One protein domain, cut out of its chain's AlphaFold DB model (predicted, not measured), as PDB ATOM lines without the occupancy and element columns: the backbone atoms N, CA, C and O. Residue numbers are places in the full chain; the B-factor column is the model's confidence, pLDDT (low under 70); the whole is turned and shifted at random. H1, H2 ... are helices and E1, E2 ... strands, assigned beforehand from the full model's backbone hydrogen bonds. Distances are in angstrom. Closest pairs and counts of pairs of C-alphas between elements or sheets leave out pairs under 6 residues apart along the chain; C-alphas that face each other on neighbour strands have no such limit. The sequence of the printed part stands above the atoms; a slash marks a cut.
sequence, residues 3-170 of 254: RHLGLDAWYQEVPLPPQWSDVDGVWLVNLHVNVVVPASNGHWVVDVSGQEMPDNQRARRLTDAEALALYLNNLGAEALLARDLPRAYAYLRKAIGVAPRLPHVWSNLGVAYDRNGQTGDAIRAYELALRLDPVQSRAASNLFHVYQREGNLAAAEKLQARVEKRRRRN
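What this domain is: This is residues 3 to 170 of the 254 residues of the protein "Tetratricopeptide repeat protein" of Chromatiales bacterium (UniProt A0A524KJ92). A small, strongly twisted sheet of four strands makes one end of an elongated body, and from it six helices fold back and forth in successive helical hairpins that lead away to H6 at the other end. H1, with its residues 64 to 74, packs on part of one face of the sheet, over E1, E2 and E4 but not E3, and a long loop, residues 15 to 31, reaches out from the sheet and folds back to it. The printed part has 168 residues, with E1, E2, E3 and E4 followed by H1 to H6. The sheet's order is E3, E2, E1, E4, all antiparallel, and the class is mixed, helices and strands. The whole is compact, with a radius of gyration of the C-alphas of 17.3 A, and spans 59 by 39 by 24 A.

Where its parts are: Find C-alpha 10 at (237.342, 236.535, 153.338), where E1 begins; it runs to residue 14. E2, residues 32 to 39, is 22.1 A long; E3 is residues 42 to 46 and E4 residues 60 to 62. At C-alpha 64, (235.842, 240.761, 160.379), H1 begins and runs 25.7 A to residue 81. Then read H2, residues 85 to 98, 19.9 A; H3, 103 to 115, 18.8 A; H4, 119 to 132, 20.1 A; H5, 137 to 149, 18.2 A; and H6, 153 to 167, 20.8 A, ending at (212.184, 253.307, 146.061).

How they stand to each other: Begin at the sheet: E1, E2 and E3 form a meander, each strand the antiparallel neighbour of the one before, and E4 beside E1 completes a Greek key. Look for N 12 and O 34 at 2.9 A between E1 and E2, N 44 and O 37 at 2.8 A between E2 and E3, and N 62 and O 11 at 2.8 A between E1 and E4. H1 is on the sheet at a height of 10.5 A, giving two layers, a helix on one face of a sheet. H1 to H5 are an up and down bundle, each helix running against the one before. H1 and H2 touch at Gly 76 and Ala 88, C-alphas 4.1 A apart. H3, the hub, touches H2 at Leu 92 and Leu 109, 6.0 A between C-alphas, and H4 at Gly 110 and Ala 122, 4.0 A. H4 touches H5 at Tyr 126 and Ala 139, 5.2 A between C-alphas. H5 and H6 touch, opposite ways at a shallow tilt of 14 degrees, with closest C-alphas Phe 144 and Ala 156, 5.2 A. Every O i to N i+4 pair is within hydrogen-bond range in H1 to H6.

The domain as a whole: The two C-alphas farthest apart, Ser 40 and Gly 151, are 59.8 A apart. The printed part has no cut. The links E1 to E2 and E3 to E4 are long. Look for pLDDT under 70 at residues 14 to 26, 28 to 33 and 39 to 59.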
ATOM      1  N   ARG A   3     242.379 231.479 157.326       80.12
ATOM      2  CA  ARG A   3     243.470 232.473 157.431       80.12
ATOM      3  C   ARG A   3     244.609 232.056 158.368       80.12
ATOM      4  O   ARG A   3     245.752 232.417 158.132       80.12
ATOM      5  N   HIS A   4     244.313 231.270 159.407       77.31
ATOM      6  CA  HIS A   4     245.333 230.738 160.322       77.31
ATOM      7  C   HIS A   4     246.197 229.653 159.656       77.31
ATOM      8  O   HIS A   4     247.343 229.465 160.041       77.31
ATOM      9  N   LEU A   5     245.669 228.994 158.621       81.12
ATOM     10  CA  LEU A   5     246.392 228.046 157.770       81.12
ATOM     11  C   LEU A   5     247.091 228.732 156.578       81.12
ATOM     12  O   LEU A   5     247.531 228.052 155.658       81.12
ATOM     13  N   GLY A   6     247.171 230.070 156.562       81.75
ATOM     14  CA  GLY A   6     247.833 230.844 155.505       81.75
ATOM     15  C   GLY A   6     247.005 231.064 154.233       81.75
ATOM     16  O   GLY A   6     247.535 231.570 153.249       81.75
ATOM     17  N   LEU A   7     245.717 230.706 154.232       80.19
ATOM     18  CA  LEU A   7     244.837 230.881 153.071       80.19
ATOM     19  C   LEU A   7     244.249 232.302 153.023       80.19
ATOM     20  O   LEU A   7     243.804 232.821 154.052       80.19
ATOM     21  N   ASP A   8     244.171 232.903 151.830       80.56
ATOM     22  CA  ASP A   8     243.566 234.229 151.603       80.56
ATOM     23  C   ASP A   8     242.029 234.168 151.649       80.56
ATOM     24  O   ASP A   8     241.345 234.251 150.636       80.56
ATOM     25  N   ALA A   9     241.468 233.948 152.840       83.69
ATOM     26  CA  ALA A   9     240.030 233.789 153.029       83.69
ATOM     27  C   ALA A   9     239.340 235.083 153.489       83.69
ATOM     28  O   ALA A   9     239.824 235.761 154.403       83.69
ATOM     29  N   TRP A  10     238.155 235.374 152.947       81.75
ATOM     30  CA  TRP A  10     237.342 236.535 153.338       81.75
ATOM     31  C   TRP A  10     235.876 236.184 153.595       81.75
ATOM     32  O   TRP A  10     235.367 235.185 153.099       81.75
ATOM     33  N   TYR A  11     235.188 237.025 154.367       83.44
ATOM     34  CA  TYR A  11     233.741 236.937 154.553       83.44
ATOM     35  C   TYR A  11     233.013 237.703 153.457       83.44
ATOM     36  O   TYR A  11     233.457 238.782 153.057       83.44
ATOM     37  N   GLN A  12     231.864 237.200 153.022       76.69
ATOM     38  CA  GLN A  12     230.970 237.935 152.142       76.69
ATOM     39  C   GLN A  12     229.513 237.812 152.574       76.69
ATOM     40  O   GLN A  12     229.073 236.767 153.051       76.69
ATOM     41  N   GLU A  13     228.770 238.896 152.386       73.12
ATOM     42  CA  GLU A  13     227.318 238.902 152.519       73.12
ATOM     43  C   GLU A  13     226.699 238.380 151.224       73.12
ATOM     44  O   GLU A  13     226.982 238.907 150.141       73.12
ATOM     45  N   VAL A  14     225.861 237.349 151.346       61.91
ATOM     46  CA  VAL A  14     225.106 236.777 150.228       61.91
ATOM     47  C   VAL A  14     223.640 237.169 150.407       61.91
ATOM     48  O   VAL A  14     223.042 236.828 151.433       61.91
ATOM     49  N   PRO A  15     223.030 237.890 149.452       52.53
ATOM     50  CA  PRO A  15     221.608 238.183 149.506       52.53
ATOM     51  C   PRO A  15     220.785 236.915 149.217       52.53
ATOM     52  O   PRO A  15     220.272 236.722 148.118       52.53
ATOM     53  N   LEU A  16     220.615 236.051 150.223       48.22
ATOM     54  CA  LEU A  16     219.603 234.997 150.166       48.22
ATOM     55  C   LEU A  16     218.203 235.615 150.005       48.22
ATOM     56  O   LEU A  16     217.945 236.702 150.544       48.22
ATOM     57  N   PRO A  17     217.262 234.912 149.338       40.06
ATOM     58  CA  PRO A  17     215.847 235.198 149.509       40.06
ATOM     59  C   PRO A  17     215.564 235.260 151.015       40.06
ATOM     60  O   PRO A  17     215.981 234.357 151.745       40.06
ATOM     61  N   PRO A  18     214.934 236.332 151.511       45.06
ATOM     62  CA  PRO A  18     214.736 236.507 152.938       45.06
ATOM     63  C   PRO A  18     214.016 235.284 153.512       45.06
ATOM     64  O   PRO A  18     212.914 234.960 153.078       45.06
ATOM     65  N   GLN A  19     214.621 234.619 154.498       43.75
ATOM     66  CA  GLN A  19     213.891 233.659 155.316       43.75
ATOM     67  C   GLN A  19     212.940 234.459 156.207       43.75
ATOM     68  O   GLN A  19     213.358 235.250 157.060       43.75
ATOM     69  N   TRP A  20     211.651 234.342 155.904       50.38
ATOM     70  CA  TRP A  20     210.580 235.032 156.600       50.38
ATOM     71  C   TRP A  20     210.355 234.381 157.958       50.38
ATOM     72  O   TRP A  20     210.182 233.170 158.058       50.38
ATOM     73  N   SER A  21     210.305 235.197 158.998       52.03
ATOM     74  CA  SER A  21     209.607 234.845 160.224       52.03
ATOM     75  C   SER A  21     208.754 236.053 160.581       52.03
ATOM     76  O   SER A  21     209.234 237.029 161.151       52.03
ATOM     77  N   ASP A  22     207.511 236.038 160.103       54.16
ATOM     78  CA  ASP A  22     206.467 236.856 160.709       54.16
ATOM     79  C   ASP A  22     206.144 236.189 162.044       54.16
ATOM     80  O   ASP A  22     205.599 235.085 162.086       54.16
ATOM     81  N   VAL A  23     206.599 236.804 163.133       56.34
ATOM     82  CA  VAL A  23     206.262 236.364 164.485       56.34
ATOM     83  C   VAL A  23     205.630 237.548 165.187       56.34
ATOM     84  O   VAL A  23     206.306 238.537 165.487       56.34
ATOM     85  N   ASP A  24     204.330 237.425 165.439       62.59
ATOM     86  CA  ASP A  24     203.492 238.433 166.090       62.59
ATOM     87  C   ASP A  24     203.373 239.761 165.304       62.59
ATOM     88  O   ASP A  24     203.313 240.832 165.905       62.59
ATOM     89  N   GLY A  25     203.358 239.721 163.962       62.66
ATOM     90  CA  GLY A  25     203.216 240.917 163.119       62.66
ATOM     91  C   GLY A  25     204.503 241.737 162.981       62.66
ATOM     92  O   GLY A  25     204.461 242.907 162.594       62.66
ATOM     93  N   VAL A  26     205.653 241.141 163.318       64.94
ATOM     94  CA  VAL A  26     206.962 241.798 163.307       64.94
ATOM     95  C   VAL A  26     207.922 241.094 162.355       64.94
ATOM     96  O   VAL A  26     208.127 239.885 162.425       64.94
ATOM     97  N   TRP A  27     208.575 241.885 161.503       72.19
ATOM     98  CA  TRP A  27     209.485 241.401 160.468       72.19
ATOM     99  C   TRP A  27     210.933 241.386 160.971       72.19
ATOM    100  O   TRP A  27     211.551 242.446 161.136       72.19
ATOM    101  N   LEU A  28     211.495 240.190 161.175       68.75
ATOM    102  CA  LEU A  28     212.885 239.998 161.612       68.75
ATOM    103  C   LEU A  28     213.885 239.969 160.449       68.75
ATOM    104  O   LEU A  28     213.579 239.512 159.342       68.75
ATOM    105  N   VAL A  29     215.109 240.450 160.703       64.69
ATOM    106  CA  VAL A  29     216.229 240.376 159.756       64.69
ATOM    107  C   VAL A  29     217.211 239.267 160.139       64.69
ATOM    108  O   VAL A  29     218.051 239.477 161.013       64.69
ATOM    109  N   ASN A  30     217.182 238.159 159.396       61.88
ATOM    110  CA  ASN A  30     218.298 237.213 159.303       61.88
ATOM    111  C   ASN A  30     219.068 237.461 158.006       61.88
ATOM    112  O   ASN A  30     218.456 237.692 156.956       61.88
ATOM    113  N   LEU A  31     220.398 237.462 158.099       65.81
ATOM    114  CA  LEU A  31     221.297 237.624 156.959       65.81
ATOM    115  C   LEU A  31     222.234 236.434 156.842       65.81
ATOM    116  O   LEU A  31     222.618 235.836 157.848       65.81
ATOM    117  N   HIS A  32     222.624 236.144 155.604       65.19
ATOM    118  CA  HIS A  32     223.506 235.037 155.290       65.19
ATOM    119  C   HIS A  32     224.923 235.514 155.007       65.19
ATOM    120  O   HIS A  32     225.142 236.386 154.162       65.19
ATOM    121  N   VAL A  33     225.883 234.957 155.741       66.38
ATOM    122  CA  VAL A  33     227.301 235.307 155.639       66.38
ATOM    123  C   VAL A  33     228.095 234.039 155.380       66.38
ATOM    124  O   VAL A  33     228.088 233.132 156.210       66.38
ATOM    125  N   ASN A  34     228.831 234.026 154.271       70.50
ATOM    126  CA  ASN A  34     229.674 232.902 153.874       70.50
ATOM    127  C   ASN A  34     231.150 233.297 153.862       70.50
ATOM    128  O   ASN A  34     231.497 234.481 153.825       70.50
ATOM    129  N   VAL A  35     232.026 232.296 153.894       75.62
ATOM    130  CA  VAL A  35     233.474 232.472 153.742       75.62
ATOM    131  C   VAL A  35     233.873 232.064 152.335       75.62
ATOM    132  O   VAL A  35     233.456 231.017 151.858       75.62
ATOM    133  N   VAL A  36     234.712 232.859 151.687       72.94
ATOM    134  CA  VAL A  36     235.311 232.518 150.398       72.94
ATOM    135  C   VAL A  36     236.788 232.227 150.587       72.94
ATOM    136  O   VAL A  36     237.480 232.975 151.279       72.94
ATOM    137  N   VAL A  37     237.260 231.146 149.971       74.69
ATOM    138  CA  VAL A  37     238.672 230.765 149.898       74.69
ATOM    139  C   VAL A  37     239.052 230.599 148.421       74.69
ATOM    140  O   VAL A  37     238.477 229.744 147.749       74.69
ATOM    141  N   PRO A  38     239.992 231.385 147.882       70.38
ATOM    142  CA  PRO A  38     240.419 231.270 146.495       70.38
ATOM    143  C   PRO A  38     241.131 229.933 146.264       70.38
ATOM    144  O   PRO A  38     241.832 229.425 147.141       70.38
ATOM    145  N   ALA A  39     240.948 229.365 145.075       69.44
ATOM    146  CA  ALA A  39     241.600 228.136 144.637       69.44
ATOM    147  C   ALA A  39     242.085 228.258 143.193       69.44
ATOM    148  O   ALA A  39     241.669 229.143 142.452       69.44
ATOM    149  N   SER A  40     242.955 227.336 142.779       58.16
ATOM    150  CA  SER A  40     243.577 227.332 141.450       58.16
ATOM    151  C   SER A  40     242.578 227.346 140.284       58.16
ATOM    152  O   SER A  40     242.912 227.878 139.232       58.16
ATOM    153  N   ASN A  41     241.349 226.849 140.486       58.00
ATOM    154  CA  ASN A  41     240.286 226.803 139.471       58.00
ATOM    155  C   ASN A  41     239.026 227.610 139.855       58.00
ATOM    156  O   ASN A  41     237.933 227.283 139.401       58.00
ATOM    157  N   GLY A  42     239.141 228.638 140.707       63.41
ATOM    158  CA  GLY A  42     238.002 229.478 141.098       63.41
ATOM    159  C   GLY A  42     238.029 229.863 142.574       63.41
ATOM    160  O   GLY A  42     239.028 230.367 143.085       63.41
ATOM    161  N   HIS A  43     236.923 229.657 143.275       57.84
ATOM    162  CA  HIS A  43     236.811 229.945 144.701       57.84
ATOM    163  C   HIS A  43     235.898 228.924 145.380       57.84
ATOM    164  O   HIS A  43     234.862 228.550 144.843       57.84
ATOM    165  N   TRP A  44     236.280 228.493 146.577       62.19
ATOM    166  CA  TRP A  44     235.435 227.699 147.458       62.19
ATOM    167  C   TRP A  44     234.600 228.638 148.312       62.19
ATOM    168  O   TRP A  44     235.148 229.468 149.040       62.19
ATOM    169  N   VAL A  45     233.281 228.492 148.252       56.34
ATOM    170  CA  VAL A  45     232.369 229.140 149.193       56.34
ATOM    171  C   VAL A  45     232.071 228.141 150.301       56.34
ATOM    172  O   VAL A  45     231.421 227.125 150.080       56.34
ATOM    173  N   VAL A  46     232.573 228.415 151.501       61.00
ATOM    174  CA  VAL A  46     232.217 227.674 152.709       61.00
ATOM    175  C   VAL A  46     231.029 228.379 153.343       61.00
ATOM    176  O   VAL A  46     231.152 229.458 153.934       61.00
ATOM    177  N   ASP A  47     229.871 227.759 153.179       52.91
ATOM    178  CA  ASP A  47     228.618 228.162 153.790       52.91
ATOM    179  C   ASP A  47     228.440 227.431 155.125       52.91
ATOM    180  O   ASP A  47     228.462 226.202 155.169       52.91
ATOM    181  N   VAL A  48     228.264 228.166 156.224       50.00
ATOM    182  CA  VAL A  48     228.086 227.546 157.553       50.00
ATOM    183  C   VAL A  48     226.719 226.841 157.669       50.00
ATOM    184  O   VAL A  48     226.549 225.978 158.525       50.00
ATOM    185  N   SER A  49     225.760 227.160 156.792       44.69
ATOM    186  CA  SER A  49     224.447 226.500 156.695       44.69
ATOM    187  C   SER A  49     224.395 225.311 155.729       44.69
ATOM    188  O   SER A  49     223.403 224.585 155.731       44.69
ATOM    189  N   GLY A  50     225.437 225.098 154.916       39.41
ATOM    190  CA  GLY A  50     225.525 223.967 153.986       39.41
ATOM    191  C   GLY A  50     224.654 224.055 152.724       39.41
ATOM    192  O   GLY A  50     224.419 223.025 152.098       39.41
ATOM    193  N   GLN A  51     224.156 225.237 152.336       40.50
ATOM    194  CA  GLN A  51     223.368 225.407 151.105       40.50
ATOM    195  C   GLN A  51     224.251 225.724 149.878       40.50
ATOM    196  O   GLN A  51     225.111 226.600 149.938       40.50
ATOM    197  N   GLU A  52     224.010 225.049 148.746       36.16
ATOM    198  CA  GLU A  52     224.623 225.382 147.447       36.16
ATOM    199  C   GLU A  52     224.017 226.667 146.873       36.16
ATOM    200  O   GLU A  52     222.796 226.816 146.811       36.16
ATOM    201  N   MET A  53     224.866 227.604 146.441       48.38
ATOM    202  CA  MET A  53     224.450 228.939 146.008       48.38
ATOM    203  C   MET A  53     224.715 229.174 144.515       48.38
ATOM    204  O   MET A  53     225.771 228.787 144.024       48.38
ATOM    205  N   PRO A  54     223.810 229.859 143.789       40.97
ATOM    206  CA  PRO A  54     224.028 230.212 142.389       40.97
ATOM    207  C   PRO A  54     225.092 231.318 142.226       40.97
ATOM    208  O   PRO A  54     225.032 232.347 142.901       40.97
ATOM    209  N   ASP A  55     225.998 231.138 141.257       41.91
ATOM    210  CA  ASP A  55     227.244 231.904 141.012       41.91
ATOM    211  C   ASP A  55     227.118 233.433 140.814       41.91
ATOM    212  O   ASP A  55     228.119 234.146 140.785       41.91
ATOM    213  N   ASN A  56     225.910 233.983 140.669       41.00
ATOM    214  CA  ASN A  56     225.698 235.308 140.064       41.00
ATOM    215  C   ASN A  56     225.222 236.421 141.015       41.00
ATOM    216  O   ASN A  56     224.647 237.424 140.576       41.00
ATOM    217  N   GLN A  57     225.444 236.290 142.323       52.94
ATOM    218  CA  GLN A  57     225.075 237.342 143.273       52.94
ATOM    219  C   GLN A  57     226.241 238.309 143.513       52.94
ATOM    220  O   GLN A  57     227.374 237.892 143.727       52.94
ATOM    221  N   ARG A  58     225.965 239.625 143.503       53.72
ATOM    222  CA  ARG A  58     226.932 240.668 143.897       53.72
ATOM    223  C   ARG A  58     227.230 240.538 145.391       53.72
ATOM    224  O   ARG A  58     226.630 241.233 146.209       53.72
ATOM    225  N   ALA A  59     228.131 239.632 145.733       63.66
ATOM    226  CA  ALA A  59     228.571 239.431 147.094       63.66
ATOM    227  C   ALA A  59     229.442 240.610 147.536       63.66
ATOM    228  O   ALA A  59     230.352 241.049 146.825       63.66
ATOM    229  N   ARG A  60     229.145 241.159 148.713       77.62
ATOM    230  CA  ARG A  60     229.932 242.247 149.298       77.62
ATOM    231  C   ARG A  60     230.946 241.648 150.256       77.62
ATOM    232  O   ARG A  60     230.549 241.018 151.232       77.62
ATOM    233  N   ARG A  61     232.240 241.874 150.005       82.12
ATOM    234  CA  ARG A  61     233.302 241.522 150.959       82.12
ATOM    235  C   ARG A  61     233.077 242.279 152.268       82.12
ATOM    236  O   ARG A  61     232.872 243.492 152.259       82.12
ATOM    237  N   LEU A  62     233.106 241.546 153.370       84.25
ATOM    238  CA  LEU A  62     232.894 242.040 154.721       84.25
ATOM    239  C   LEU A  62     234.221 242.135 155.460       84.25
ATOM    240  O   LEU A  62     235.120 241.309 155.270       84.25
ATOM    241  N   THR A  63     234.316 243.112 156.352       89.94
ATOM    242  CA  THR A  63     235.357 243.106 157.383       89.94
ATOM    243  C   THR A  63     235.036 242.068 158.461       89.94
ATOM    244  O   THR A  63     233.884 241.666 158.636       89.94
ATOM    245  N   ASP A  64     236.040 241.670 159.242       88.00
ATOM    246  CA  ASP A  64     235.842 240.761 160.379       88.00
ATOM    247  C   ASP A  64     234.865 241.329 161.410       88.00
ATOM    248  O   ASP A  64     234.056 240.597 161.974       88.00
ATOM    249  N   ALA A  65     234.910 242.647 161.621       91.56
ATOM    250  CA  ALA A  65     233.981 243.341 162.501       91.56
ATOM    251  C   ALA A  65     232.542 243.260 161.968       91.56
ATOM    252  O   ALA A  65     231.620 242.960 162.723       91.56
ATOM    253  N   GLU A  66     232.334 243.467 160.666       90.19
ATOM    254  CA  GLU A  66     231.004 243.326 160.065       90.19
ATOM    255  C   GLU A  66     230.502 241.884 160.134       90.19
ATOM    256  O   GLU A  66     229.360 241.664 160.527       90.19
ATOM    257  N   ALA A  67     231.351 240.902 159.820       88.62
ATOM    258  CA  ALA A  67     230.997 239.489 159.917       88.62
ATOM    259  C   ALA A  67     230.617 239.099 161.356       88.62
ATOM    260  O   ALA A  67     229.588 238.457 161.574       88.62
ATOM    261  N   LEU A  68     231.388 239.551 162.353       91.06
ATOM    262  CA  LEU A  68     231.077 239.345 163.767       91.06
ATOM    263  C   LEU A  68     229.755 240.017 164.166       91.06
ATOM    264  O   LEU A  68     228.947 239.414 164.869       91.06
ATOM    265  N   ALA A  69     229.512 241.249 163.723       93.19
ATOM    266  CA  ALA A  69     228.273 241.957 164.023       93.19
ATOM    267  C   ALA A  69     227.049 241.291 163.379       93.19
ATOM    268  O   ALA A  69     225.996 241.225 164.011       93.19
ATOM    269  N   LEU A  70     227.180 240.752 162.164       88.75
ATOM    270  CA  LEU A  70     226.121 239.990 161.496       88.75
ATOM    271  C   LEU A  70     225.850 238.648 162.189       88.75
ATOM    272  O   LEU A  70     224.692 238.286 162.382       88.75
ATOM    273  N   TYR A  71     226.892 237.954 162.648       88.75
ATOM    274  CA  TYR A  71     226.735 236.754 163.471       88.75
ATOM    275  C   TYR A  71     225.983 237.054 164.779       88.75
ATOM    276  O   TYR A  71     224.990 236.401 165.099       88.75
ATOM    277  N   LEU A  72     226.401 238.097 165.505       94.25
ATOM    278  CA  LEU A  72     225.720 238.552 166.720       94.25
ATOM    279  C   LEU A  72     224.275 238.992 166.439       94.25
ATOM    280  O   LEU A  72     223.390 238.743 167.250       94.25
ATOM    281  N   ASN A  73     224.014 239.613 165.288       92.31
ATOM    282  CA  ASN A  73     222.662 239.952 164.862       92.31
ATOM    283  C   ASN A  73     221.781 238.711 164.686       92.31
ATOM    284  O   ASN A  73     220.636 238.735 165.127       92.31
ATOM    285  N   ASN A  74     222.306 237.646 164.077       88.12
ATOM    286  CA  ASN A  74     221.561 236.401 163.891       88.12
ATOM    287  C   ASN A  74     221.251 235.729 165.239       88.12
ATOM    288  O   ASN A  74     220.107 235.344 165.459       88.12
ATOM    289  N   LEU A  75     222.203 235.697 166.184       91.75
ATOM    290  CA  LEU A  75     221.930 235.249 167.562       91.75
ATOM    291  C   LEU A  75     220.869 236.115 168.256       91.75
ATOM    292  O   LEU A  75     220.009 235.615 168.979       91.75
ATOM    293  N   GLY A  76     220.912 237.431 168.030       93.19
ATOM    294  CA  GLY A  76     219.900 238.357 168.528       93.19
ATOM    295  C   GLY A  76     218.512 238.069 167.955       93.19
ATOM    296  O   GLY A  76     217.535 238.064 168.695       93.19
ATOM    297  N   ALA A  77     218.420 237.792 166.655       88.88
ATOM    298  CA  ALA A  77     217.173 237.434 165.988       88.88
ATOM    299  C   ALA A  77     216.629 236.073 166.453       88.88
ATOM    300  O   ALA A  77     215.429 235.952 166.692       88.88
ATOM    301  N   GLU A  78     217.491 235.078 166.660       88.25
ATOM    302  CA  GLU A  78     217.115 233.792 167.257       88.25
ATOM    303  C   GLU A  78     216.566 233.972 168.680       88.25
ATOM    304  O   GLU A  78     215.500 233.453 169.012       88.25
ATOM    305  N   ALA A  79     217.224 234.790 169.506       92.62
ATOM    306  CA  ALA A  79     216.729 235.120 170.840       92.62
ATOM    307  C   ALA A  79     215.380 235.864 170.797       92.62
ATOM    308  O   ALA A  79     214.507 235.594 171.621       92.62
ATOM    309  N   LEU A  80     215.162 236.747 169.810       90.75
ATOM    310  CA  LEU A  80     213.855 237.375 169.581       90.75
ATOM    311  C   LEU A  80     212.785 236.332 169.250       90.75
ATOM    312  O   LEU A  80     211.691 236.402 169.808       90.75
ATOM    313  N   LEU A  81     213.075 235.366 168.375       88.19
ATOM    314  CA  LEU A  81     212.156 234.266 168.056       88.19
ATOM    315  C   LEU A  81     211.816 233.436 169.296       88.19
ATOM    316  O   LEU A  81     210.649 233.129 169.527       88.19
ATOM    317  N   ALA A  82     212.811 233.167 170.140       90.50
ATOM    318  CA  ALA A  82     212.643 232.486 171.420       90.50
ATOM    319  C   ALA A  82     211.976 233.352 172.511       90.50
ATOM    320  O   ALA A  82     211.807 232.888 173.636       90.50
ATOM    321  N   ARG A  83     211.611 234.608 172.202       91.31
ATOM    322  CA  ARG A  83     211.067 235.609 173.139       91.31
ATOM    323  C   ARG A  83     211.978 235.919 174.337       91.31
ATOM    324  O   ARG A  83     211.528 236.490 175.327       91.31
ATOM    325  N   ASP A  84     213.274 235.631 174.229       96.25
ATOM    326  CA  ASP A  84     214.280 236.014 175.219       96.25
ATOM    327  C   ASP A  84     214.795 237.429 174.916       96.25
ATOM    328  O   ASP A  84     215.835 237.637 174.281       96.25
ATOM    329  N   LEU A  85     214.017 238.426 175.346       95.56
ATOM    330  CA  LEU A  85     214.337 239.841 175.135       95.56
ATOM    331  C   LEU A  85     215.675 240.264 175.774       95.56
ATOM    332  O   LEU A  85     216.417 240.998 175.113       95.56
ATOM    333  N   PRO A  86     216.052 239.804 176.987       97.69
ATOM    334  CA  PRO A  86     217.359 240.113 177.565       97.69
ATOM    335  C   PRO A  86     218.536 239.641 176.703       97.69
ATOM    336  O   PRO A  86     219.448 240.430 176.432       97.69
ATOM    337  N   ARG A  87     218.521 238.386 176.223       97.62
ATOM    338  CA  ARG A  87     219.580 237.876 175.334       97.62
ATOM    339  C   ARG A  87     219.576 238.590 173.992       97.62
ATOM    340  O   ARG A  87     220.645 238.994 173.531       97.62
ATOM    341  N   ALA A  88     218.402 238.802 173.398       96.56
ATOM    342  CA  ALA A  88     218.277 239.545 172.149       96.56
ATOM    343  C   ALA A  88     218.925 240.929 172.257       96.56
ATOM    344  O   ALA A  88     219.796 241.281 171.460       96.56
ATOM    345  N   TYR A  89     218.560 241.689 173.290       97.75
ATOM    346  CA  TYR A  89     219.118 243.009 173.546       97.75
ATOM    347  C   TYR A  89     220.640 242.963 173.727       97.75
ATOM    348  O   TYR A  89     221.350 243.758 173.107       97.75
ATOM    349  N   ALA A  90     221.162 242.019 174.517       98.19
ATOM    350  CA  ALA A  90     222.599 241.885 174.750       98.19
ATOM    351  C   ALA A  90     223.382 241.622 173.450       98.19
ATOM    352  O   ALA A  90     224.373 242.308 173.176       98.19
ATOM    353  N   TYR A  91     222.920 240.682 172.617       98.19
ATOM    354  CA  TYR A  91     223.559 240.382 171.334       98.19
ATOM    355  C   TYR A  91     223.500 241.565 170.367       98.19
ATOM    356  O   TYR A  91     224.522 241.931 169.783       98.19
ATOM    357  N   LEU A  92     222.341 242.216 170.246       97.88
ATOM    358  CA  LEU A  92     222.141 243.343 169.332       97.88
ATOM    359  C   LEU A  92     222.942 244.581 169.759       97.88
ATOM    360  O   LEU A  92     223.561 245.241 168.925       97.88
ATOM    361  N   ARG A  93     223.021 244.863 171.064       98.12
ATOM    362  CA  ARG A  93     223.885 245.920 171.616       98.12
ATOM    363  C   ARG A  93     225.358 245.648 171.341       98.12
ATOM    364  O   ARG A  93     226.080 246.572 170.967       98.12
ATOM    365  N   LYS A  94     225.804 244.397 171.495       98.00
ATOM    366  CA  LYS A  94     227.180 244.003 171.178       98.00
ATOM    367  C   LYS A  94     227.464 244.147 169.682       98.00
ATOM    368  O   LYS A  94     228.489 244.714 169.323       98.00
ATOM    369  N   ALA A  95     226.542 243.715 168.821       96.88
ATOM    370  CA  ALA A  95     226.650 243.872 167.372       96.88
ATOM    371  C   ALA A  95     226.798 245.348 166.960       96.88
ATOM    372  O   ALA A  95     227.680 245.675 166.170       96.88
ATOM    373  N   ILE A  96     226.007 246.250 167.553       97.12
ATOM    374  CA  ILE A  96     226.121 247.703 167.331       97.12
ATOM    375  C   ILE A  96     227.472 248.244 167.803       97.12
ATOM    376  O   ILE A  96     228.061 249.076 167.116       97.12
ATOM    377  N   GLY A  97     227.975 247.776 168.949       97.56
ATOM    378  CA  GLY A  97     229.293 248.167 169.454       97.56
ATOM    379  C   GLY A  97     230.443 247.767 168.522       97.56
ATOM    380  O   GLY A  97     231.453 248.461 168.476       97.56
ATOM    381  N   VAL A  98     230.275 246.684 167.760       96.38
ATOM    382  CA  VAL A  98     231.265 246.199 166.787       96.38
ATOM    383  C   VAL A  98     231.120 246.902 165.431       96.38
ATOM    384  O   VAL A  98     232.113 247.358 164.871       96.38
ATOM    385  N   ALA A  99     229.901 246.999 164.894       95.06
ATOM    386  CA  ALA A  99     229.631 247.608 163.591       95.06
ATOM    387  C   ALA A  99     228.339 248.454 163.627       95.06
ATOM    388  O   ALA A  99     227.255 247.982 163.267       95.06
ATOM    389  N   PRO A 100     228.422 249.747 163.998       95.56
ATOM    390  CA  PRO A 100     227.242 250.581 164.247       95.56
ATOM    391  C   PRO A 100     226.516 251.035 162.974       95.56
ATOM    392  O   PRO A 100     225.455 251.650 163.058       95.56
ATOM    393  N   ARG A 101     227.073 250.782 161.786       94.81
ATOM    394  CA  ARG A 101     226.511 251.238 160.502       94.81
ATOM    395  C   ARG A 101     225.693 250.171 159.774       94.81
ATOM    396  O   ARG A 101     225.297 250.398 158.636       94.81
ATOM    397  N   LEU A 102     225.417 249.039 160.422       91.31
ATOM    398  CA  LEU A 102     224.608 247.963 159.856       91.31
ATOM    399  C   LEU A 102     223.109 248.199 160.139       91.31
ATOM    400  O   LEU A 102     222.671 248.040 161.282       91.31
ATOM    401  N   PRO A 103     222.286 248.553 159.133       91.38
ATOM    402  CA  PRO A 103     220.873 248.904 159.336       91.38
ATOM    403  C   PRO A 103     220.030 247.738 159.878       91.38
ATOM    404  O   PRO A 103     219.036 247.944 160.573       91.38
ATOM    405  N   HIS A 104     220.427 246.505 159.574       89.00
ATOM    406  CA  HIS A 104     219.774 245.263 159.999       89.00
ATOM    407  C   HIS A 104     219.734 245.120 161.524       89.00
ATOM    408  O   HIS A 104     218.699 244.786 162.095       89.00
ATOM    409  N   VAL A 105     220.850 245.457 162.174       93.94
ATOM    410  CA  VAL A 105     221.027 245.321 163.622       93.94
ATOM    411  C   VAL A 105     220.148 246.319 164.363       93.94
ATOM    412  O   VAL A 105     219.475 245.966 165.327       93.94
ATOM    413  N   TRP A 106     220.077 247.555 163.865       97.38
ATOM    414  CA  TRP A 106     219.175 248.579 164.393       97.38
ATOM    415  C   TRP A 106     217.703 248.210 164.217       97.38
ATOM    416  O   TRP A 106     216.900 248.462 165.108       97.38
ATOM    417  N   SER A 107     217.352 247.565 163.103       95.00
ATOM    418  CA  SER A 107     215.999 247.052 162.883       95.00
ATOM    419  C   SER A 107     215.629 245.984 163.910       95.00
ATOM    420  O   SER A 107     214.582 246.088 164.538       95.00
ATOM    421  N   ASN A 108     216.491 244.989 164.134       94.94
ATOM    422  CA  ASN A 108     216.236 243.953 165.136       94.94
ATOM    423  C   ASN A 108     216.248 244.519 166.568       94.94
ATOM    424  O   ASN A 108     215.443 244.102 167.396       94.94
ATOM    425  N   LEU A 109     217.085 245.523 166.867       97.31
ATOM    426  CA  LEU A 109     217.041 246.216 168.161       97.31
ATOM    427  C   LEU A 109     215.715 246.960 168.357       97.31
ATOM    428  O   LEU A 109     215.161 246.934 169.453       97.31
ATOM    429  N   GLY A 110     215.179 247.569 167.298       97.19
ATOM    430  CA  GLY A 110     213.842 248.159 167.326       97.19
ATOM    431  C   GLY A 110     212.775 247.135 167.703       97.19
ATOM    432  O   GLY A 110     211.936 247.426 168.544       97.19
ATOM    433  N   VAL A 111     212.868 245.909 167.173       95.06
ATOM    434  CA  VAL A 111     211.960 244.807 167.541       95.06
ATOM    435  C   VAL A 111     212.097 244.421 169.013       95.06
ATOM    436  O   VAL A 111     211.087 244.215 169.682       95.06
ATOM    437  N   ALA A 112     213.326 244.346 169.532       95.94
ATOM    438  CA  ALA A 112     213.561 244.054 170.944       95.94
ATOM    439  C   ALA A 112     212.910 245.105 171.857       95.94
ATOM    440  O   ALA A 112     212.226 244.744 172.812       95.94
ATOM    441  N   TYR A 113     213.076 246.393 171.536       97.50
ATOM    442  CA  TYR A 113     212.434 247.481 172.277       97.50
ATOM    443  C   TYR A 113     210.913 247.440 172.167       97.50
ATOM    444  O   TYR A 113     210.232 247.604 173.176       97.50
ATOM    445  N   ASP A 114     210.385 247.189 170.969       95.25
ATOM    446  CA  ASP A 114     208.945 247.162 170.725       95.25
ATOM    447  C   ASP A 114     208.256 246.074 171.551       95.25
ATOM    448  O   ASP A 114     207.295 246.332 172.274       95.25
ATOM    449  N   ARG A 115     208.824 244.863 171.534       93.56
ATOM    450  CA  ARG A 115     208.333 243.725 172.322       93.56
ATOM    451  C   ARG A 115     208.495 243.920 173.830       93.56
ATOM    452  O   ARG A 115     207.759 243.305 174.592       93.56
ATOM    453  N   ASN A 116     209.423 244.776 174.256       95.25
ATOM    454  CA  ASN A 116     209.599 245.157 175.657       95.25
ATOM    455  C   ASN A 116     208.704 246.342 176.083       95.25
ATOM    456  O   ASN A 116     208.863 246.868 177.180       95.25
ATOM    457  N   GLY A 117     207.803 246.818 175.212       94.81
ATOM    458  CA  GLY A 117     206.924 247.963 175.487       94.81
ATOM    459  C   GLY A 117     207.629 249.326 175.443       94.81
ATOM    460  O   GLY A 117     207.040 250.348 175.787       94.81
ATOM    461  N   GLN A 118     208.886 249.376 175.000       97.25
ATOM    462  CA  GLN A 118     209.673 250.603 174.873       97.25
ATOM    463  C   GLN A 118     209.460 251.248 173.498       97.25
ATOM    464  O   GLN A 118     210.402 251.436 172.722       97.25
ATOM    465  N   THR A 119     208.215 251.617 173.186       96.81
ATOM    466  CA  THR A 119     207.808 252.118 171.861       96.81
ATOM    467  C   THR A 119     208.676 253.282 171.364       96.81
ATOM    468  O   THR A 119     209.093 253.316 170.206       96.81
ATOM    469  N   GLY A 120     209.014 254.233 172.242       97.69
ATOM    470  CA  GLY A 120     209.845 255.385 171.874       97.69
ATOM    471  C   GLY A 120     211.275 255.007 171.466       97.69
ATOM    472  O   GLY A 120     211.834 255.606 170.546       97.69
ATOM    473  N   ASP A 121     211.868 254.003 172.119       98.25
ATOM    474  CA  ASP A 121     213.182 253.465 171.748       98.25
ATOM    475  C   ASP A 121     213.113 252.673 170.438       98.25
ATOM    476  O   ASP A 121     214.000 252.808 169.589       98.25
ATOM    477  N   ALA A 122     212.031 251.913 170.238       97.88
ATOM    478  CA  ALA A 122     211.783 251.171 169.006       97.88
ATOM    479  C   ALA A 122     211.741 252.104 167.789       97.88
ATOM    480  O   ALA A 122     212.475 251.894 166.819       97.88
ATOM    481  N   ILE A 123     210.970 253.196 167.877       98.06
ATOM    482  CA  ILE A 123     210.881 254.220 166.825       98.06
ATOM    483  C   ILE A 123     212.270 254.774 166.490       98.06
ATOM    484  O   ILE A 123     212.663 254.778 165.322       98.06
ATOM    485  N   ARG A 124     213.058 255.175 167.500       98.31
ATOM    486  CA  ARG A 124     214.417 255.707 167.285       98.31
ATOM    487  C   ARG A 124     215.337 254.702 166.592       98.31
ATOM    488  O   ARG A 124     216.115 255.088 165.714       98.31
ATOM    489  N   ALA A 125     215.261 253.428 166.974       97.94
ATOM    490  CA  ALA A 125     216.065 252.368 166.377       97.94
ATOM    491  C   ALA A 125     215.678 252.125 164.906       97.94
ATOM    492  O   ALA A 125     216.557 252.100 164.039       97.94
ATOM    493  N   TYR A 126     214.381 252.052 164.592       97.62
ATOM    494  CA  TYR A 126     213.916 251.922 163.208       97.62
ATOM    495  C   TYR A 126     214.261 253.142 162.351       97.62
ATOM    496  O   TYR A 126     214.681 252.999 161.202       97.62
ATOM    497  N   GLU A 127     214.146 254.355 162.890       97.31
ATOM    498  CA  GLU A 127     214.553 255.565 162.177       97.31
ATOM    499  C   GLU A 127     216.056 255.600 161.901       97.31
ATOM    500  O   GLU A 127     216.474 256.052 160.835       97.31
ATOM    501  N   LEU A 128     216.887 255.103 162.821       97.62
ATOM    502  CA  LEU A 128     218.317 254.961 162.568       97.62
ATOM    503  C   LEU A 128     218.601 253.911 161.486       97.62
ATOM    504  O   LEU A 128     219.385 254.197 160.581       97.62
ATOM    505  N   ALA A 129     217.910 252.768 161.505       95.94
ATOM    506  CA  ALA A 129     217.994 251.784 160.427       95.94
ATOM    507  C   ALA A 129     217.652 252.408 159.060       95.94
ATOM    508  O   ALA A 129     218.405 252.235 158.106       95.94
ATOM    509  N   LEU A 130     216.588 253.217 158.983       94.00
ATOM    510  CA  LEU A 130     216.173 253.914 157.756       94.00
ATOM    511  C   LEU A 130     217.059 255.108 157.374       94.00
ATOM    512  O   LEU A 130     217.041 255.553 156.227       94.00
ATOM    513  N   ARG A 131     217.837 255.668 158.305       95.19
ATOM    514  CA  ARG A 131     218.881 256.650 157.968       95.19
ATOM    515  C   ARG A 131     220.089 255.978 157.320       95.19
ATOM    516  O   ARG A 131     220.681 256.568 156.421       95.19
ATOM    517  N   LEU A 132     220.442 254.779 157.783       92.56
ATOM    518  CA  LEU A 132     221.550 253.983 157.251       92.56
ATOM    519  C   LEU A 132     221.190 253.341 155.902       92.56
ATOM    520  O   LEU A 132     221.998 253.387 154.979       92.56
ATOM    521  N   ASP A 133     219.972 252.815 155.773       88.44
ATOM    522  CA  ASP A 133     219.403 252.312 154.521       88.44
ATOM    523  C   ASP A 133     217.958 252.828 154.341       88.44
ATOM    524  O   ASP A 133     217.009 252.271 154.900       88.44
ATOM    525  N   PRO A 134     217.759 253.891 153.533       86.31
ATOM    526  CA  PRO A 134     216.449 254.508 153.312       86.31
ATOM    527  C   PRO A 134     215.385 253.627 152.657       86.31
ATOM    528  O   PRO A 134     214.227 254.047 152.598       86.31
ATOM    529  N   VAL A 135     215.756 252.464 152.120       76.75
ATOM    530  CA  VAL A 135     214.829 251.523 151.477       76.75
ATOM    531  C   VAL A 135     214.768 250.179 152.204       76.75
ATOM    532  O   VAL A 135     214.183 249.235 151.670       76.75
ATOM    533  N   GLN A 136     215.293 250.108 153.432       83.19
ATOM    534  CA  GLN A 136     215.249 248.918 154.279       83.19
ATOM    535  C   GLN A 136     213.793 248.569 154.619       83.19
ATOM    536  O   GLN A 136     213.165 249.164 155.500       83.19
ATOM    537  N   SER A 137     213.240 247.610 153.877       78.94
ATOM    538  CA  SER A 137     211.810 247.298 153.906       78.94
ATOM    539  C   SER A 137     211.311 246.842 155.279       78.94
ATOM    540  O   SER A 137     210.197 247.192 155.642       78.94
ATOM    541  N   ARG A 138     212.115 246.114 156.066       83.25
ATOM    542  CA  ARG A 138     211.700 245.577 157.375       83.25
ATOM    543  C   ARG A 138     211.602 246.668 158.442       83.25
ATOM    544  O   ARG A 138     210.605 246.736 159.149       83.25
ATOM    545  N   ALA A 139     212.579 247.569 158.513       90.31
ATOM    546  CA  ALA A 139     212.534 248.723 159.410       90.31
ATOM    547  C   ALA A 139     211.383 249.666 159.041       90.31
ATOM    548  O   ALA A 139     210.712 250.184 159.929       90.31
ATOM    549  N   ALA A 140     211.121 249.853 157.741       91.69
ATOM    550  CA  ALA A 140     209.969 250.617 157.271       91.69
ATOM    551  C   ALA A 140     208.639 249.969 157.680       91.69
ATOM    552  O   ALA A 140     207.786 250.669 158.221       91.69
ATOM    553  N   SER A 141     208.470 248.661 157.463       89.69
ATOM    554  CA  SER A 141     207.250 247.938 157.845       89.69
ATOM    555  C   SER A 141     207.034 247.936 159.356       89.69
ATOM    556  O   SER A 141     205.948 248.276 159.811       89.69
ATOM    557  N   ASN A 142     208.065 247.628 160.145       93.38
ATOM    558  CA  ASN A 142     207.945 247.605 161.603       93.38
ATOM    559  C   ASN A 142     207.606 248.997 162.157       93.38
ATOM    560  O   ASN A 142     206.683 249.131 162.953       93.38
ATOM    561  N   LEU A 143     208.275 250.054 161.682       96.50
ATOM    562  CA  LEU A 143     207.953 251.422 162.098       96.50
ATOM    563  C   LEU A 143     206.541 251.843 161.670       96.50
ATOM    564  O   LEU A 143     205.855 252.538 162.414       96.50
ATOM    565  N   PHE A 144     206.100 251.422 160.484       95.19
ATOM    566  CA  PHE A 144     204.737 251.657 160.024       95.19
ATOM    567  C   PHE A 144     203.709 250.996 160.952       95.19
ATOM    568  O   PHE A 144     202.775 251.670 161.379       95.19
ATOM    569  N   HIS A 145     203.915 249.730 161.327       92.88
ATOM    570  CA  HIS A 145     203.044 249.028 162.274       92.88
ATOM    571  C   HIS A 145     203.033 249.686 163.654       92.88
ATOM    572  O   HIS A 145     201.961 249.845 164.235       92.88
ATOM    573  N   VAL A 146     204.189 250.142 164.148       95.56
ATOM    574  CA  VAL A 146     204.253 250.916 165.395       95.56
ATOM    575  C   VAL A 146     203.412 252.190 165.286       95.56
ATOM    576  O   VAL A 146     202.580 252.438 166.151       95.56
ATOM    577  N   TYR A 147     203.542 252.967 164.205       97.12
ATOM    578  CA  TYR A 147     202.718 254.167 164.025       97.12
ATOM    579  C   TYR A 147     201.221 253.866 163.917       97.12
ATOM    580  O   TYR A 147     200.423 254.623 164.464       97.12
ATOM    581  N   GLN A 148     200.831 252.771 163.260       94.06
ATOM    582  CA  GLN A 148     199.430 252.352 163.211       94.06
ATOM    583  C   GLN A 148     198.897 251.975 164.593       94.06
ATOM    584  O   GLN A 148     197.807 252.410 164.958       94.06
ATOM    585  N   ARG A 149     199.668 251.204 165.370       94.38
ATOM    586  CA  ARG A 149     199.282 250.760 166.716       94.38
ATOM    587  C   ARG A 149     199.126 251.932 167.686       94.38
ATOM    588  O   ARG A 149     198.194 251.932 168.479       94.38
ATOM    589  N   GLU A 150     199.979 252.947 167.573       95.38
ATOM    590  CA  GLU A 150     199.891 254.187 168.361       95.38
ATOM    591  C   GLU A 150     198.826 255.175 167.833       95.38
ATOM    592  O   GLU A 150     198.696 256.282 168.350       95.38
ATOM    593  N   GLY A 151     198.094 254.832 166.764       95.50
ATOM    594  CA  GLY A 151     197.099 255.714 166.140       95.50
ATOM    595  C   GLY A 151     197.690 256.923 165.399       95.50
ATOM    596  O   GLY A 151     196.955 257.815 164.974       95.50
ATOM    597  N   ASN A 152     199.008 256.969 165.195       96.69
ATOM    598  CA  ASN A 152     199.698 258.062 164.513       96.69
ATOM    599  C   ASN A 152     199.694 257.871 162.987       96.69
ATOM    600  O   ASN A 152     200.730 257.667 162.344       96.69
ATOM    601  N   LEU A 153     198.501 257.949 162.395       95.56
ATOM    602  CA  LEU A 153     198.289 257.736 160.958       95.56
ATOM    603  C   LEU A 153     199.074 258.736 160.092       95.56
ATOM    604  O   LEU A 153     199.648 258.350 159.076       95.56
ATOM    605  N   ALA A 154     199.204 259.989 160.537       97.44
ATOM    606  CA  ALA A 154     199.969 261.010 159.821       97.44
ATOM    607  C   ALA A 154     201.466 260.653 159.708       97.44
ATOM    608  O   ALA A 154     202.084 260.845 158.654       97.44
ATOM    609  N   ALA A 155     202.074 260.111 160.771       96.56
ATOM    610  CA  ALA A 155     203.459 259.646 160.717       96.56
ATOM    611  C   ALA A 155     203.611 258.404 159.826       96.56
ATOM    612  O   ALA A 155     204.592 258.304 159.082       96.56
ATOM    613  N   ALA A 156     202.628 257.500 159.855       95.62
ATOM    614  CA  ALA A 156     202.588 256.310 159.011       95.62
ATOM    615  C   ALA A 156     202.544 256.672 157.512       95.62
ATOM    616  O   ALA A 156     203.372 256.194 156.732       95.62
ATOM    617  N   GLU A 157     201.659 257.589 157.113       95.31
ATOM    618  CA  GLU A 157     201.560 258.100 155.737       95.31
ATOM    619  C   GLU A 157     202.842 258.816 155.300       95.31
ATOM    620  O   GLU A 157     203.391 258.553 154.224       95.31
ATOM    621  N   LYS A 158     203.384 259.686 156.162       96.44
ATOM    622  CA  LYS A 158     204.643 260.394 155.894       96.44
ATOM    623  C   LYS A 158     205.807 259.422 155.697       96.44
ATOM    624  O   LYS A 158     206.650 259.637 154.819       96.44
ATOM    625  N   LEU A 159     205.870 258.357 156.498       95.00
ATOM    626  CA  LEU A 159     206.868 257.302 156.361       95.00
ATOM    627  C   LEU A 159     206.727 256.582 155.019       95.00
ATOM    628  O   LEU A 159     207.723 256.464 154.301       95.00
ATOM    629  N   GLN A 160     205.518 256.145 154.662       91.44
ATOM    630  CA  GLN A 160     205.265 255.472 153.388       91.44
ATOM    631  C   GLN A 160     205.652 256.356 152.201       91.44
ATOM    632  O   GLN A 160     206.411 255.920 151.335       91.44
ATOM    633  N   ALA A 161     205.236 257.626 152.197       93.50
ATOM    634  CA  ALA A 161     205.593 258.579 151.149       93.50
ATOM    635  C   ALA A 161     207.118 258.763 151.031       93.50
ATOM    636  O   ALA A 161     207.667 258.825 149.925       93.50
ATOM    637  N   ARG A 162     207.833 258.810 152.164       93.38
ATOM    638  CA  ARG A 162     209.302 258.892 152.194       93.38
ATOM    639  C   ARG A 162     209.951 257.645 151.589       93.38
ATOM    640  O   ARG A 162     210.853 257.790 150.762       93.38
ATOM    641  N   VAL A 163     209.512 256.454 151.993       87.56
ATOM    642  CA  VAL A 163     210.038 255.168 151.500       87.56
ATOM    643  C   VAL A 163     209.760 255.023 150.007       87.56
ATOM    644  O   VAL A 163     210.674 254.728 149.239       87.56
ATOM    645  N   GLU A 164     208.544 255.330 149.568       86.31
ATOM    646  CA  GLU A 164     208.146 255.235 148.165       86.31
ATOM    647  C   GLU A 164     208.928 256.211 147.282       86.31
ATOM    648  O   GLU A 164     209.448 255.839 146.230       86.31
ATOM    649  N   LYS A 165     209.129 257.454 147.738       90.12
ATOM    650  CA  LYS A 165     209.978 258.427 147.035       90.12
ATOM    651  C   LYS A 165     211.411 257.921 146.853       90.12
ATOM    652  O   LYS A 165     212.031 258.212 145.828       90.12
ATOM    653  N   ARG A 166     211.960 257.192 147.832       85.12
ATOM    654  CA  ARG A 166     213.301 256.591 147.743       85.12
ATOM    655  C   ARG A 166     213.315 255.384 146.813       85.12
ATOM    656  O   ARG A 166     214.160 255.344 145.923       85.12
ATOM    657  N   ARG A 167     212.350 254.469 146.947       81.56
ATOM    658  CA  ARG A 167     212.184 253.307 146.061       81.56
ATOM    659  C   ARG A 167     212.060 253.731 144.602       81.56
ATOM    660  O   ARG A 167     212.783 253.216 143.760       81.56
ATOM    661  N   ARG A 168     211.259 254.758 144.300       84.44
ATOM    662  CA  ARG A 168     211.093 255.263 142.927       84.44
ATOM    663  C   ARG A 168     212.369 255.800 142.284       84.44
ATOM    664  O   ARG A 168     212.427 255.827 141.060       84.44
ATOM    665  N   ARG A 169     213.361 256.224 143.074       86.31
ATOM    666  CA  ARG A 169     214.679 256.664 142.581       86.31
ATOM    667  C   ARG A 169     215.647 255.504 142.341       86.31
ATOM    668  O   ARG A 169     216.729 255.739 141.816       86.31
ATOM    669  N   ASN A 170     215.283 254.279 142.713       77.69
ATOM    670  CA  ASN A 170     216.064 253.090 142.409       77.69
ATOM    671  C   ASN A 170     215.656 252.547 141.020       77.69
ATOM    672  O   ASN A 170     214.500 252.143 140.852       77.69
TER     673      ASN A 170